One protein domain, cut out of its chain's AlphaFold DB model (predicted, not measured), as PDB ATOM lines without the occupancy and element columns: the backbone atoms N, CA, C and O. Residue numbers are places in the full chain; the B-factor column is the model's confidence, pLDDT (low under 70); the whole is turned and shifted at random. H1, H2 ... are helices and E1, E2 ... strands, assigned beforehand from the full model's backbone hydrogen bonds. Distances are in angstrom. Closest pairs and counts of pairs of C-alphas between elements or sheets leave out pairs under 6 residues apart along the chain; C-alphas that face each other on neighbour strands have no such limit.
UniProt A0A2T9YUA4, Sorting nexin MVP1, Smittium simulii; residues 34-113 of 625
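AT A GLANCE: This is residues 34 to 113 of the 625 residues of the protein "Sorting nexin MVP1" of Smittium simulii (UniProt A0A2T9YUA4). Look first for a short two-stranded ribbon, E1 and E2, at one end of a rounded cluster of five helices; from it H4, the longest helix, starts and runs through the core. Round H4 you find H1, H2 and H3, with H3 folded along it in the opposite direction, while the short H5 sits at the rim on the side of H4 away from H2. The printed part has 80 residues, with the order H1, E1, H2, H3, E2, H4, H5; the sheet, order E1 - E2, is antiparallel and the class is mostly helix. The whole is compact, with a radius of gyration of the C-alphas of 11.7 A and spans of 32 by 24 by 23 A.

IN THESE COORDINATES: Start at the sheet: E1 is residues 48 to 50, 6.6 A long, and E2 is residues 82 to 84, 6.7 A. Directly after E2, find C-alpha 85 at (190.529, 349.561, 242.112); from there H4 runs 21.1 A to C-alpha 99 at (203.143, 347.440, 225.276). Directly after E1 comes H2, residues 51 to 60, 14.7 A, and then H3, residues 65 to 75, 15.3 A. The printed part begins with H1, residues 34 to 43, 14.0 A, whose C-alpha 34 is at (188.367, 346.535, 229.402). H5 is residues 106 to 112, 10.0 A.

HOW THE PARTS SIT: Across E1 and E2, antiparallel at 154 degrees, look for N 49 and O 83 at 2.9 A and N 83 and O 49 at 2.8 A, both within hydrogen-bond range. H4 is the hub, touching three helices. It touches H3 at a shallow tilt of 26 degrees, opposite ways, the closest C-alphas being those of Ala 75 and Asn 87, 5.4 A apart. It touches H1 at a steep tilt of 57 degrees, opposite ways, closest at the C-alphas of Tyr 35 and Phe 89, 6.3 A. With residues 93 to 97 alone it only just touches H5, with 3 pairs of C-alphas within 8 A; the closest are those of Leu 94 and Leu 109, 6.8 A. H2 and H4 are near each other, with 5 pairs of C-alphas within 10 A. H2 and H3 form a helical hairpin and only just touch, with 3 pairs of C-alphas within 8 A, closest at Ile 58 and Lys 68, 6.6 A. H1 and H5 are apart. Every O i to N i+4 pair is within hydrogen-bond range in H1, H3, H4 and H5; in H2 it is 5 of 6.

THE WHOLE: The C-alphas farthest apart are those of Asp 45 and Gly 101, 32.3 A. The printed part has no cut, and no link is long. The mean pLDDT of the printed part is 83.2; look for values under 70 at residue 45 and residues 77 to 78.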
ATOM      1  N   ILE A  34     187.454 347.647 229.114       82.69
ATOM      2  CA  ILE A  34     188.367 346.535 229.402       82.69
ATOM      3  C   ILE A  34     188.996 346.629 230.800       82.69
ATOM      4  O   ILE A  34     189.213 345.595 231.429       82.69
ATOM      5  N   TYR A  35     189.213 347.836 231.331       87.12
ATOM      6  CA  TYR A  35     189.787 348.039 232.665       87.12
ATOM      7  C   TYR A  35     188.862 347.470 233.742       87.12
ATOM      8  O   TYR A  35     189.272 346.668 234.582       87.12
ATOM      9  N   GLU A  36     187.579 347.817 233.663       84.56
ATOM     10  CA  GLU A  36     186.579 347.368 234.626       84.56
ATOM     11  C   GLU A  36     186.242 345.881 234.476       84.56
ATOM     12  O   GLU A  36     186.102 345.180 235.480       84.56
ATOM     13  N   LYS A  37     186.190 345.363 233.240       84.38
ATOM     14  CA  LYS A  37     186.024 343.922 232.986       84.38
ATOM     15  C   LYS A  37     187.170 343.101 233.585       84.38
ATOM     16  O   LYS A  37     186.920 342.081 234.224       84.38
ATOM     17  N   THR A  38     188.410 343.561 233.420       84.94
ATOM     18  CA  THR A  38     189.603 342.872 233.936       84.94
ATOM     19  C   THR A  38     189.649 342.922 235.463       84.94
ATOM     20  O   THR A  38     189.882 341.899 236.101       84.94
ATOM     21  N   PHE A  39     189.318 344.070 236.066       86.56
ATOM     22  CA  PHE A  39     189.233 344.195 237.522       86.56
ATOM     23  C   PHE A  39     188.174 343.267 238.121       86.56
ATOM     24  O   PHE A  39     188.476 342.538 239.062       86.56
ATOM     25  N   LYS A  40     186.956 343.224 237.562       85.25
ATOM     26  CA  LYS A  40     185.896 342.317 238.042       85.25
ATOM     27  C   LYS A  40     186.306 340.845 237.950       85.25
ATOM     28  O   LYS A  40     186.046 340.081 238.872       85.25
ATOM     29  N   LYS A  41     187.009 340.459 236.878       84.25
ATOM     30  CA  LYS A  41     187.492 339.083 236.694       84.25
ATOM     31  C   LYS A  41     188.525 338.676 237.753       84.25
ATOM     32  O   LYS A  41     188.441 337.569 238.274       84.25
ATOM     33  N   LEU A  42     189.490 339.546 238.064       84.38
ATOM     34  CA  LEU A  42     190.555 339.228 239.024       84.38
ATOM     35  C   LEU A  42     190.134 339.407 240.484       84.38
ATOM     36  O   LEU A  42     190.609 338.670 241.336       84.38
ATOM     37  N   SER A  43     189.255 340.364 240.776       84.12
ATOM     38  CA  SER A  43     188.798 340.642 242.144       84.12
ATOM     39  C   SER A  43     187.783 339.627 242.670       84.12
ATOM     40  O   SER A  43     187.540 339.609 243.874       84.12
ATOM     41  N   ARG A  44     187.188 338.786 241.803       78.56
ATOM     42  CA  ARG A  44     186.165 337.785 242.170       78.56
ATOM     43  C   ARG A  44     185.027 338.398 243.004       78.56
ATOM     44  O   ARG A  44     184.692 337.890 244.069       78.56
ATOM     45  N   ASP A  45     184.497 339.531 242.539       69.00
ATOM     46  CA  ASP A  45     183.459 340.345 243.203       69.00
ATOM     47  C   ASP A  45     183.863 340.999 244.541       69.00
ATOM     48  O   ASP A  45     183.020 341.553 245.249       69.00
ATOM     49  N   SER A  46     185.154 341.006 244.884       72.38
ATOM     50  CA  SER A  46     185.677 341.793 246.004       72.38
ATOM     51  C   SER A  46     186.067 343.222 245.589       72.38
ATOM     52  O   SER A  46     186.139 343.570 244.410       72.38
ATOM     53  N   TYR A  47     186.334 344.088 246.571       80.56
ATOM     54  CA  TYR A  47     186.707 345.490 246.327       80.56
ATOM     55  C   TYR A  47     188.199 345.698 246.001       80.56
ATOM     56  O   TYR A  47     188.616 346.830 245.748       80.56
ATOM     57  N   THR A  48     189.012 344.634 245.999       85.94
ATOM     58  CA  THR A  48     190.477 344.694 245.819       85.94
ATOM     59  C   THR A  48     191.000 343.482 245.046       85.94
ATOM     60  O   THR A  48     190.324 342.465 244.975       85.94
ATOM     61  N   VAL A  49     192.216 343.547 244.502       87.12
ATOM     62  CA  VAL A  49     192.890 342.390 243.876       87.12
ATOM     63  C   VAL A  49     194.084 341.978 244.732       87.12
ATOM     64  O   VAL A  49     194.896 342.830 245.090       87.12
ATOM     65  N   SER A  50     194.218 340.697 245.084       88.19
ATOM     66  CA  SER A  50     195.355 340.249 245.901       88.19
ATOM     67  C   SER A  50     196.677 340.309 245.126       88.19
ATOM     68  O   SER A  50     196.712 340.193 243.899       88.19
ATOM     69  N   ARG A  51     197.802 340.459 245.842       87.00
ATOM     70  CA  ARG A  51     199.135 340.482 245.219       87.00
ATOM     71  C   ARG A  51     199.411 339.231 244.386       87.00
ATOM     72  O   ARG A  51     199.951 339.355 243.293       87.00
ATOM     73  N   SER A  52     199.049 338.052 244.886       84.75
ATOM     74  CA  SER A  52     199.235 336.787 244.167       84.75
ATOM     75  C   SER A  52     198.453 336.759 242.857       84.75
ATOM     76  O   SER A  52     199.035 336.488 241.816       84.75
ATOM     77  N   GLU A  53     197.175 337.145 242.881       86.56
ATOM     78  CA  GLU A  53     196.328 337.139 241.680       86.56
ATOM     79  C   GLU A  53     196.817 338.141 240.630       86.56
ATOM     80  O   GLU A  53     196.799 337.852 239.434       86.56
ATOM     81  N   PHE A  54     197.300 339.310 241.063       91.00
ATOM     82  CA  PHE A  54     197.887 340.283 240.146       91.00
ATOM     83  C   PHE A  54     199.226 339.813 239.562       91.00
ATOM     84  O   PHE A  54     199.495 340.064 238.389       91.00
ATOM     85  N   LEU A  55     200.073 339.145 240.354       88.62
ATOM     86  CA  LEU A  55     201.345 338.595 239.873       88.62
ATOM     87  C   LEU A  55     201.129 337.479 238.847       88.62
ATOM     88  O   LEU A  55     201.813 337.454 237.823       88.62
ATOM     89  N   ASP A  56     200.144 336.616 239.080       86.62
ATOM     90  CA  ASP A  56     199.751 335.586 238.121       86.62
ATOM     91  C   ASP A  56     199.242 336.231 236.828       86.62
ATOM     92  O   ASP A  56     199.664 335.861 235.735       86.62
ATOM     93  N   PHE A  57     198.415 337.270 236.937       90.94
ATOM     94  CA  PHE A  57     197.922 338.014 235.782       90.94
ATOM     95  C   PHE A  57     199.024 338.744 235.005       90.94
ATOM     96  O   PHE A  57     199.114 338.592 233.792       90.94
ATOM     97  N   ILE A  58     199.903 339.511 235.654       89.44
ATOM     98  CA  ILE A  58     200.949 340.253 234.934       89.44
ATOM     99  C   ILE A  58     201.973 339.307 234.289       89.44
ATOM    100  O   ILE A  58     202.637 339.671 233.317       89.44
ATOM    101  N   SER A  59     202.089 338.071 234.791       85.75
ATOM    102  CA  SER A  59     202.929 337.047 234.175       85.75
ATOM    103  C   SER A  59     202.439 336.654 232.775       85.75
ATOM    104  O   SER A  59     203.286 336.443 231.906       85.75
ATOM    105  N   THR A  60     201.121 336.670 232.522       84.69
ATOM    106  CA  THR A  60     200.512 336.291 231.231       84.69
ATOM    107  C   THR A  60     200.530 337.408 230.186       84.69
ATOM    108  O   THR A  60     200.276 337.154 229.011       84.69
ATOM    109  N   VAL A  61     200.854 338.638 230.590       88.38
ATOM    110  CA  VAL A  61     200.945 339.799 229.696       88.38
ATOM    111  C   VAL A  61     202.271 339.786 228.927       88.38
ATOM    112  O   VAL A  61     203.339 339.575 229.512       88.38
ATOM    113  N   ASP A  62     202.211 340.064 227.625       86.06
ATOM    114  CA  ASP A  62     203.385 340.145 226.748       86.06
ATOM    115  C   ASP A  62     204.101 341.503 226.878       86.06
ATOM    116  O   ASP A  62     203.839 342.449 226.136       86.06
ATOM    117  N   ILE A  63     204.953 341.618 227.903       89.56
ATOM    118  CA  ILE A  63     205.851 342.754 228.175       89.56
ATOM    119  C   ILE A  63     207.154 342.249 228.819       89.56
ATOM    120  O   ILE A  63     207.197 341.167 229.411       89.56
ATOM    121  N   GLN A  64     208.229 343.041 228.756       87.44
ATOM    122  CA  GLN A  64     209.532 342.664 229.321       87.44
ATOM    123  C   GLN A  64     209.473 342.413 230.841       87.44
ATOM    124  O   GLN A  64     208.790 343.113 231.584       87.44
ATOM    125  N   ASN A  65     210.265 341.463 231.352       82.00
ATOM    126  CA  ASN A  65     210.304 341.156 232.793       82.00
ATOM    127  C   ASN A  65     210.731 342.351 233.665       82.00
ATOM    128  O   ASN A  65     210.299 342.460 234.813       82.00
ATOM    129  N   VAL A  66     211.555 343.257 233.126       80.12
ATOM    130  CA  VAL A  66     211.938 344.511 233.798       80.12
ATOM    131  C   VAL A  66     210.716 345.419 233.970       80.12
ATOM    132  O   VAL A  66     210.446 345.872 235.081       80.12
ATOM    133  N   ALA A  67     209.915 345.572 232.912       83.31
ATOM    134  CA  ALA A  67     208.651 346.302 232.935       83.31
ATOM    135  C   ALA A  67     207.656 345.705 233.943       83.31
ATOM    136  O   ALA A  67     207.095 346.432 234.758       83.31
ATOM    137  N   LYS A  68     207.500 344.372 233.977       89.38
ATOM    138  CA  LYS A  68     206.629 343.688 234.956       89.38
ATOM    139  C   LYS A  68     207.014 344.029 236.398       89.38
ATOM    140  O   LYS A  68     206.151 344.369 237.205       89.38
ATOM    141  N   LYS A  69     208.313 343.983 236.724       81.62
ATOM    142  CA  LYS A  69     208.825 344.319 238.064       81.62
ATOM    143  C   LYS A  69     208.579 345.786 238.425       81.62
ATOM    144  O   LYS A  69     208.175 346.059 239.552       81.62
ATOM    145  N   GLN A  70     208.779 346.704 237.481       80.38
ATOM    146  CA  GLN A  70     208.529 348.136 237.679       80.38
ATOM    147  C   GLN A  70     207.040 348.437 237.893       80.38
ATOM    148  O   GLN A  70     206.690 349.155 238.823       80.38
ATOM    149  N   ILE A  71     206.151 347.825 237.108       87.12
ATOM    150  CA  ILE A  71     204.696 347.997 237.244       87.12
ATOM    151  C   ILE A  71     204.207 347.460 238.593       87.12
ATOM    152  O   ILE A  71     203.435 348.129 239.274       87.12
ATOM    153  N   VAL A  72     204.691 346.290 239.027       86.81
ATOM    154  CA  VAL A  72     204.380 345.744 240.363       86.81
ATOM    155  C   VAL A  72     204.908 346.658 241.467       86.81
ATOM    156  O   VAL A  72     204.232 346.856 242.474       86.81
ATOM    157  N   PHE A  73     206.106 347.216 241.299       81.69
ATOM    158  CA  PHE A  73     206.667 348.156 242.263       81.69
ATOM    159  C   PHE A  73     205.799 349.412 242.393       81.69
ATOM    160  O   PHE A  73     205.504 349.803 243.513       81.69
ATOM    161  N   ILE A  74     205.339 349.990 241.276       79.56
ATOM    162  CA  ILE A  74     204.505 351.203 241.255       79.56
ATOM    163  C   ILE A  74     203.085 350.926 241.776       79.56
ATOM    164  O   ILE A  74     202.568 351.680 242.593       79.56
ATOM    165  N   ALA A  75     202.451 349.829 241.357       83.06
ATOM    166  CA  ALA A  75     201.059 349.544 241.704       83.06
ATOM    167  C   ALA A  75     200.853 349.242 243.204       83.06
ATOM    168  O   ALA A  75     199.818 349.591 243.775       83.06
ATOM    169  N   PHE A  76     201.840 348.618 243.856       82.62
ATOM    170  CA  PHE A  76     201.766 348.191 245.262       82.62
ATOM    171  C   PHE A  76     202.468 349.147 246.242       82.62
ATOM    172  O   PHE A  76     202.713 348.745 247.380       82.62
ATOM    173  N   GLN A  77     202.793 350.386 245.843       69.62
ATOM    174  CA  GLN A  77     203.449 351.356 246.740       69.62
ATOM    175  C   GLN A  77     202.627 351.616 248.012       69.62
ATOM    176  O   GLN A  77     203.188 351.629 249.104       69.62
ATOM    177  N   ASN A  78     201.299 351.717 247.881       63.88
ATOM    178  CA  ASN A  78     200.421 352.099 248.994       63.88
ATOM    179  C   ASN A  78     199.996 350.902 249.862       63.88
ATOM    180  O   ASN A  78     199.768 351.041 251.061       63.88
ATOM    181  N   ASN A  79     199.874 349.706 249.276       72.75
ATOM    182  CA  ASN A  79     199.547 348.484 250.010       72.75
ATOM    183  C   ASN A  79     200.282 347.290 249.381       72.75
ATOM    184  O   ASN A  79     199.989 346.932 248.241       72.75
ATOM    185  N   PRO A  80     201.206 346.630 250.106       75.81
ATOM    186  CA  PRO A  80     202.026 345.567 249.537       75.81
ATOM    187  C   PRO A  80     201.257 344.260 249.300       75.81
ATOM    188  O   PRO A  80     201.750 343.417 248.550       75.81
ATOM    189  N   MET A  81     200.083 344.071 249.919       75.25
ATOM    190  CA  MET A  81     199.325 342.812 249.905       75.25
ATOM    191  C   MET A  81     198.132 342.820 248.940       75.25
ATOM    192  O   MET A  81     197.760 341.759 248.433       75.25
ATOM    193  N   GLN A  82     197.524 343.981 248.687       84.38
ATOM    194  CA  GLN A  82     196.301 344.116 247.887       84.38
ATOM    195  C   GLN A  82     196.316 345.407 247.060       84.38
ATOM    196  O   GLN A  82     196.792 346.438 247.525       84.38
ATOM    197  N   LEU A  83     195.742 345.363 245.858       84.25
ATOM    198  CA  LEU A  83     195.520 346.525 245.001       84.25
ATOM    199  C   LEU A  83     194.098 347.050 245.161       84.25
ATOM    200  O   LEU A  83     193.129 346.308 244.984       84.25
ATOM    201  N   SER A  84     193.979 348.352 245.416       86.44
ATOM    202  CA  SER A  84     192.722 349.080 245.248       86.44
ATOM    203  C   SER A  84     192.319 349.124 243.768       86.44
ATOM    204  O   SER A  84     193.154 348.962 242.873       86.44
ATOM    205  N   LYS A  85     191.037 349.393 243.487       85.12
ATOM    206  CA  LYS A  85     190.529 349.561 242.112       85.12
ATOM    207  C   LYS A  85     191.323 350.613 241.320       85.12
ATOM    208  O   LYS A  85     191.649 350.385 240.160       85.12
ATOM    209  N   GLN A  86     191.680 351.726 241.960       83.69
ATOM    210  CA  GLN A  86     192.456 352.808 241.343       83.69
ATOM    211  C   GLN A  86     193.887 352.372 241.012       83.69
ATOM    212  O   GLN A  86     194.314 352.511 239.868       83.69
ATOM    213  N   ASN A  87     194.598 351.759 241.960       85.44
ATOM    214  CA  ASN A  87     195.972 351.309 241.726       85.44
ATOM    215  C   ASN A  87     196.032 350.178 240.696       85.44
ATOM    216  O   ASN A  87     196.978 350.092 239.916       85.44
ATOM    217  N   PHE A  88     194.995 349.343 240.640       88.50
ATOM    218  CA  PHE A  88     194.848 348.344 239.591       88.50
ATOM    219  C   PHE A  88     194.670 348.983 238.204       88.50
ATOM    220  O   PHE A  88     195.284 348.534 237.239       88.50
ATOM    221  N   PHE A  89     193.879 350.054 238.083       89.31
ATOM    222  CA  PHE A  89     193.728 350.780 236.816       89.31
ATOM    223  C   PHE A  89     195.007 351.497 236.390       89.31
ATOM    224  O   PHE A  89     195.355 351.451 235.213       89.31
ATOM    225  N   ILE A  90     195.747 352.075 237.335       87.31
ATOM    226  CA  ILE A  90     197.082 352.630 237.082       87.31
ATOM    227  C   ILE A  90     198.016 351.535 236.559       87.31
ATOM    228  O   ILE A  90     198.705 351.739 235.563       87.31
ATOM    229  N   ALA A  91     197.984 350.346 237.161       88.56
ATOM    230  CA  ALA A  91     198.785 349.219 236.702       88.56
ATOM    231  C   ALA A  91     198.434 348.797 235.264       88.56
ATOM    232  O   ALA A  91     199.335 348.568 234.464       88.56
ATOM    233  N   LEU A  92     197.146 348.746 234.906       90.44
ATOM    234  CA  LEU A  92     196.711 348.456 233.534       90.44
ATOM    235  C   LEU A  92     197.124 349.546 232.535       90.44
ATOM    236  O   LEU A  92     197.526 349.225 231.420       90.44
ATOM    237  N   ALA A  93     197.080 350.816 232.930       87.81
ATOM    238  CA  ALA A  93     197.511 351.916 232.072       87.81
ATOM    239  C   ALA A  93     199.030 351.906 231.849       87.81
ATOM    240  O   ALA A  93     199.505 352.115 230.737       87.81
ATOM    241  N   LEU A  94     199.811 351.562 232.875       88.12
ATOM    242  CA  LEU A  94     201.250 351.345 232.727       88.12
ATOM    243  C   LEU A  94     201.565 350.119 231.856       88.12
ATOM    244  O   LEU A  94     202.549 350.134 231.119       88.12
ATOM    245  N   ILE A  95     200.724 349.079 231.892       90.19
ATOM    246  CA  ILE A  95     200.836 347.935 230.979       90.19
ATOM    247  C   ILE A  95     200.617 348.377 229.526       90.19
ATOM    248  O   ILE A  95     201.407 347.988 228.667       90.19
ATOM    249  N   SER A  96     199.610 349.205 229.232       87.00
ATOM    250  CA  SER A  96     199.372 349.656 227.852       87.00
ATOM    251  C   SER A  96     200.489 350.569 227.328       87.00
ATOM    252  O   SER A  96     200.863 350.470 226.158       87.00
ATOM    253  N   LEU A  97     201.092 351.392 228.195       85.94
ATOM    254  CA  LEU A  97     202.294 352.169 227.868       85.94
ATOM    255  C   LEU A  97     203.497 351.261 227.581       85.94
ATOM    256  O   LEU A  97     204.153 351.418 226.550       85.94
ATOM    257  N   ALA A  98     203.729 350.258 228.430       87.69
ATOM    258  CA  ALA A  98     204.805 349.287 228.245       87.69
ATOM    259  C   ALA A  98     204.660 348.498 226.930       87.69
ATOM    260  O   ALA A  98     205.649 348.272 226.237       87.69
ATOM    261  N   GLN A  99     203.433 348.129 226.543       88.12
ATOM    262  CA  GLN A  99     203.143 347.440 225.276       88.12
ATOM    263  C   GLN A  99     203.439 348.294 224.035       88.12
ATOM    264  O   GLN A  99     203.714 347.754 222.965       88.12
ATOM    265  N   LYS A 100     203.406 349.624 224.163       84.38
ATOM    266  CA  LYS A 100     203.794 350.566 223.102       84.38
ATOM    267  C   LYS A 100     205.266 350.980 223.155       84.38
ATOM    268  O   LYS A 100     205.681 351.787 222.331       84.38
ATOM    269  N   GLY A 101     206.048 350.436 224.089       80.62
ATOM    270  CA  GLY A 101     207.453 350.801 224.274       80.62
ATOM    271  C   GLY A 101     207.657 352.195 224.877       80.62
ATOM    272  O   GLY A 101     208.730 352.768 224.713       80.62
ATOM    273  N   ILE A 102     206.638 352.745 225.547       81.81
ATOM    274  CA  ILE A 102     206.720 354.013 226.286       81.81
ATOM    275  C   ILE A 102     207.267 353.730 227.694       81.81
ATOM    276  O   ILE A 102     207.059 352.644 228.245       81.81
ATOM    277  N   ASP A 103     207.988 354.688 228.277       80.00
ATOM    278  CA  ASP A 103     208.593 354.541 229.597       80.00
ATOM    279  C   ASP A 103     207.545 354.377 230.713       80.00
ATOM    280  O   ASP A 103     206.473 354.988 230.723       80.00
ATOM    281  N   ILE A 104     207.874 353.518 231.678       81.69
ATOM    282  CA  ILE A 104     206.975 353.105 232.758       81.69
ATOM    283  C   ILE A 104     207.233 354.011 233.956       81.69
ATOM    284  O   ILE A 104     208.025 353.700 234.847       81.69
ATOM    285  N   SER A 105     206.570 355.162 233.953       78.44
ATOM    286  CA  SER A 105     206.650 356.155 235.019       78.44
ATOM    287  C   SER A 105     205.290 356.817 235.247       78.44
ATOM    288  O   SER A 105     204.450 356.884 234.347       78.44
ATOM    289  N   ILE A 106     205.060 357.329 236.459       76.31
ATOM    290  CA  ILE A 106     203.849 358.109 236.774       76.31
ATOM    291  C   ILE A 106     203.810 359.391 235.923       76.31
ATOM    292  O   ILE A 106     202.751 359.792 235.451       76.31
ATOM    293  N   THR A 107     204.974 359.981 235.642       72.44
ATOM    294  CA  THR A 107     205.123 361.159 234.776       72.44
ATOM    295  C   THR A 107     204.671 360.886 233.341       72.44
ATOM    296  O   THR A 107     204.004 361.723 232.736       72.44
ATOM    297  N   SER A 108     204.988 359.716 232.786       75.50
ATOM    298  CA  SER A 108     204.521 359.342 231.448       75.50
ATOM    299  C   SER A 108     203.057 358.942 231.436       75.50
ATOM    300  O   SER A 108     202.337 359.300 230.505       75.50
ATOM    301  N   LEU A 109     202.563 358.322 232.507       80.31
ATOM    302  CA  LEU A 109     201.131 358.103 232.672       80.31
ATOM    303  C   LEU A 109     200.339 359.420 232.683       80.31
ATOM    304  O   LEU A 109     199.304 359.509 232.028       80.31
ATOM    305  N   GLU A 110     200.849 360.463 233.340       75.38
ATOM    306  CA  GLU A 110     200.211 361.780 233.354       75.38
ATOM    307  C   GLU A 110     200.217 362.465 231.978       75.38
ATOM    308  O   GLU A 110     199.219 363.077 231.593       75.38
ATOM    309  N   LYS A 111     201.300 362.319 231.204       76.94
ATOM    310  CA  LYS A 111     201.387 362.844 229.828       76.94
ATOM    311  C   LYS A 111     200.368 362.192 228.891       76.94
ATOM    312  O   LYS A 111     199.780 362.876 228.058       76.94
ATOM    313  N   PHE A 112     200.135 360.887 229.040       76.19
ATOM    314  CA  PHE A 112     199.247 360.108 228.168       76.19
ATOM    315  C   PHE A 112     197.844 359.871 228.751       76.19
ATOM    316  O   PHE A 112     197.047 359.157 228.142       76.19
ATOM    317  N   LYS A 113     197.490 360.495 229.884       76.38
ATOM    318  CA  LYS A 113     196.225 360.236 230.599       76.38
ATOM    319  C   LYS A 113     194.967 360.442 229.748       76.38
ATOM    320  O   LYS A 113     194.010 359.698 229.904       76.38
TER     321      LYS A 113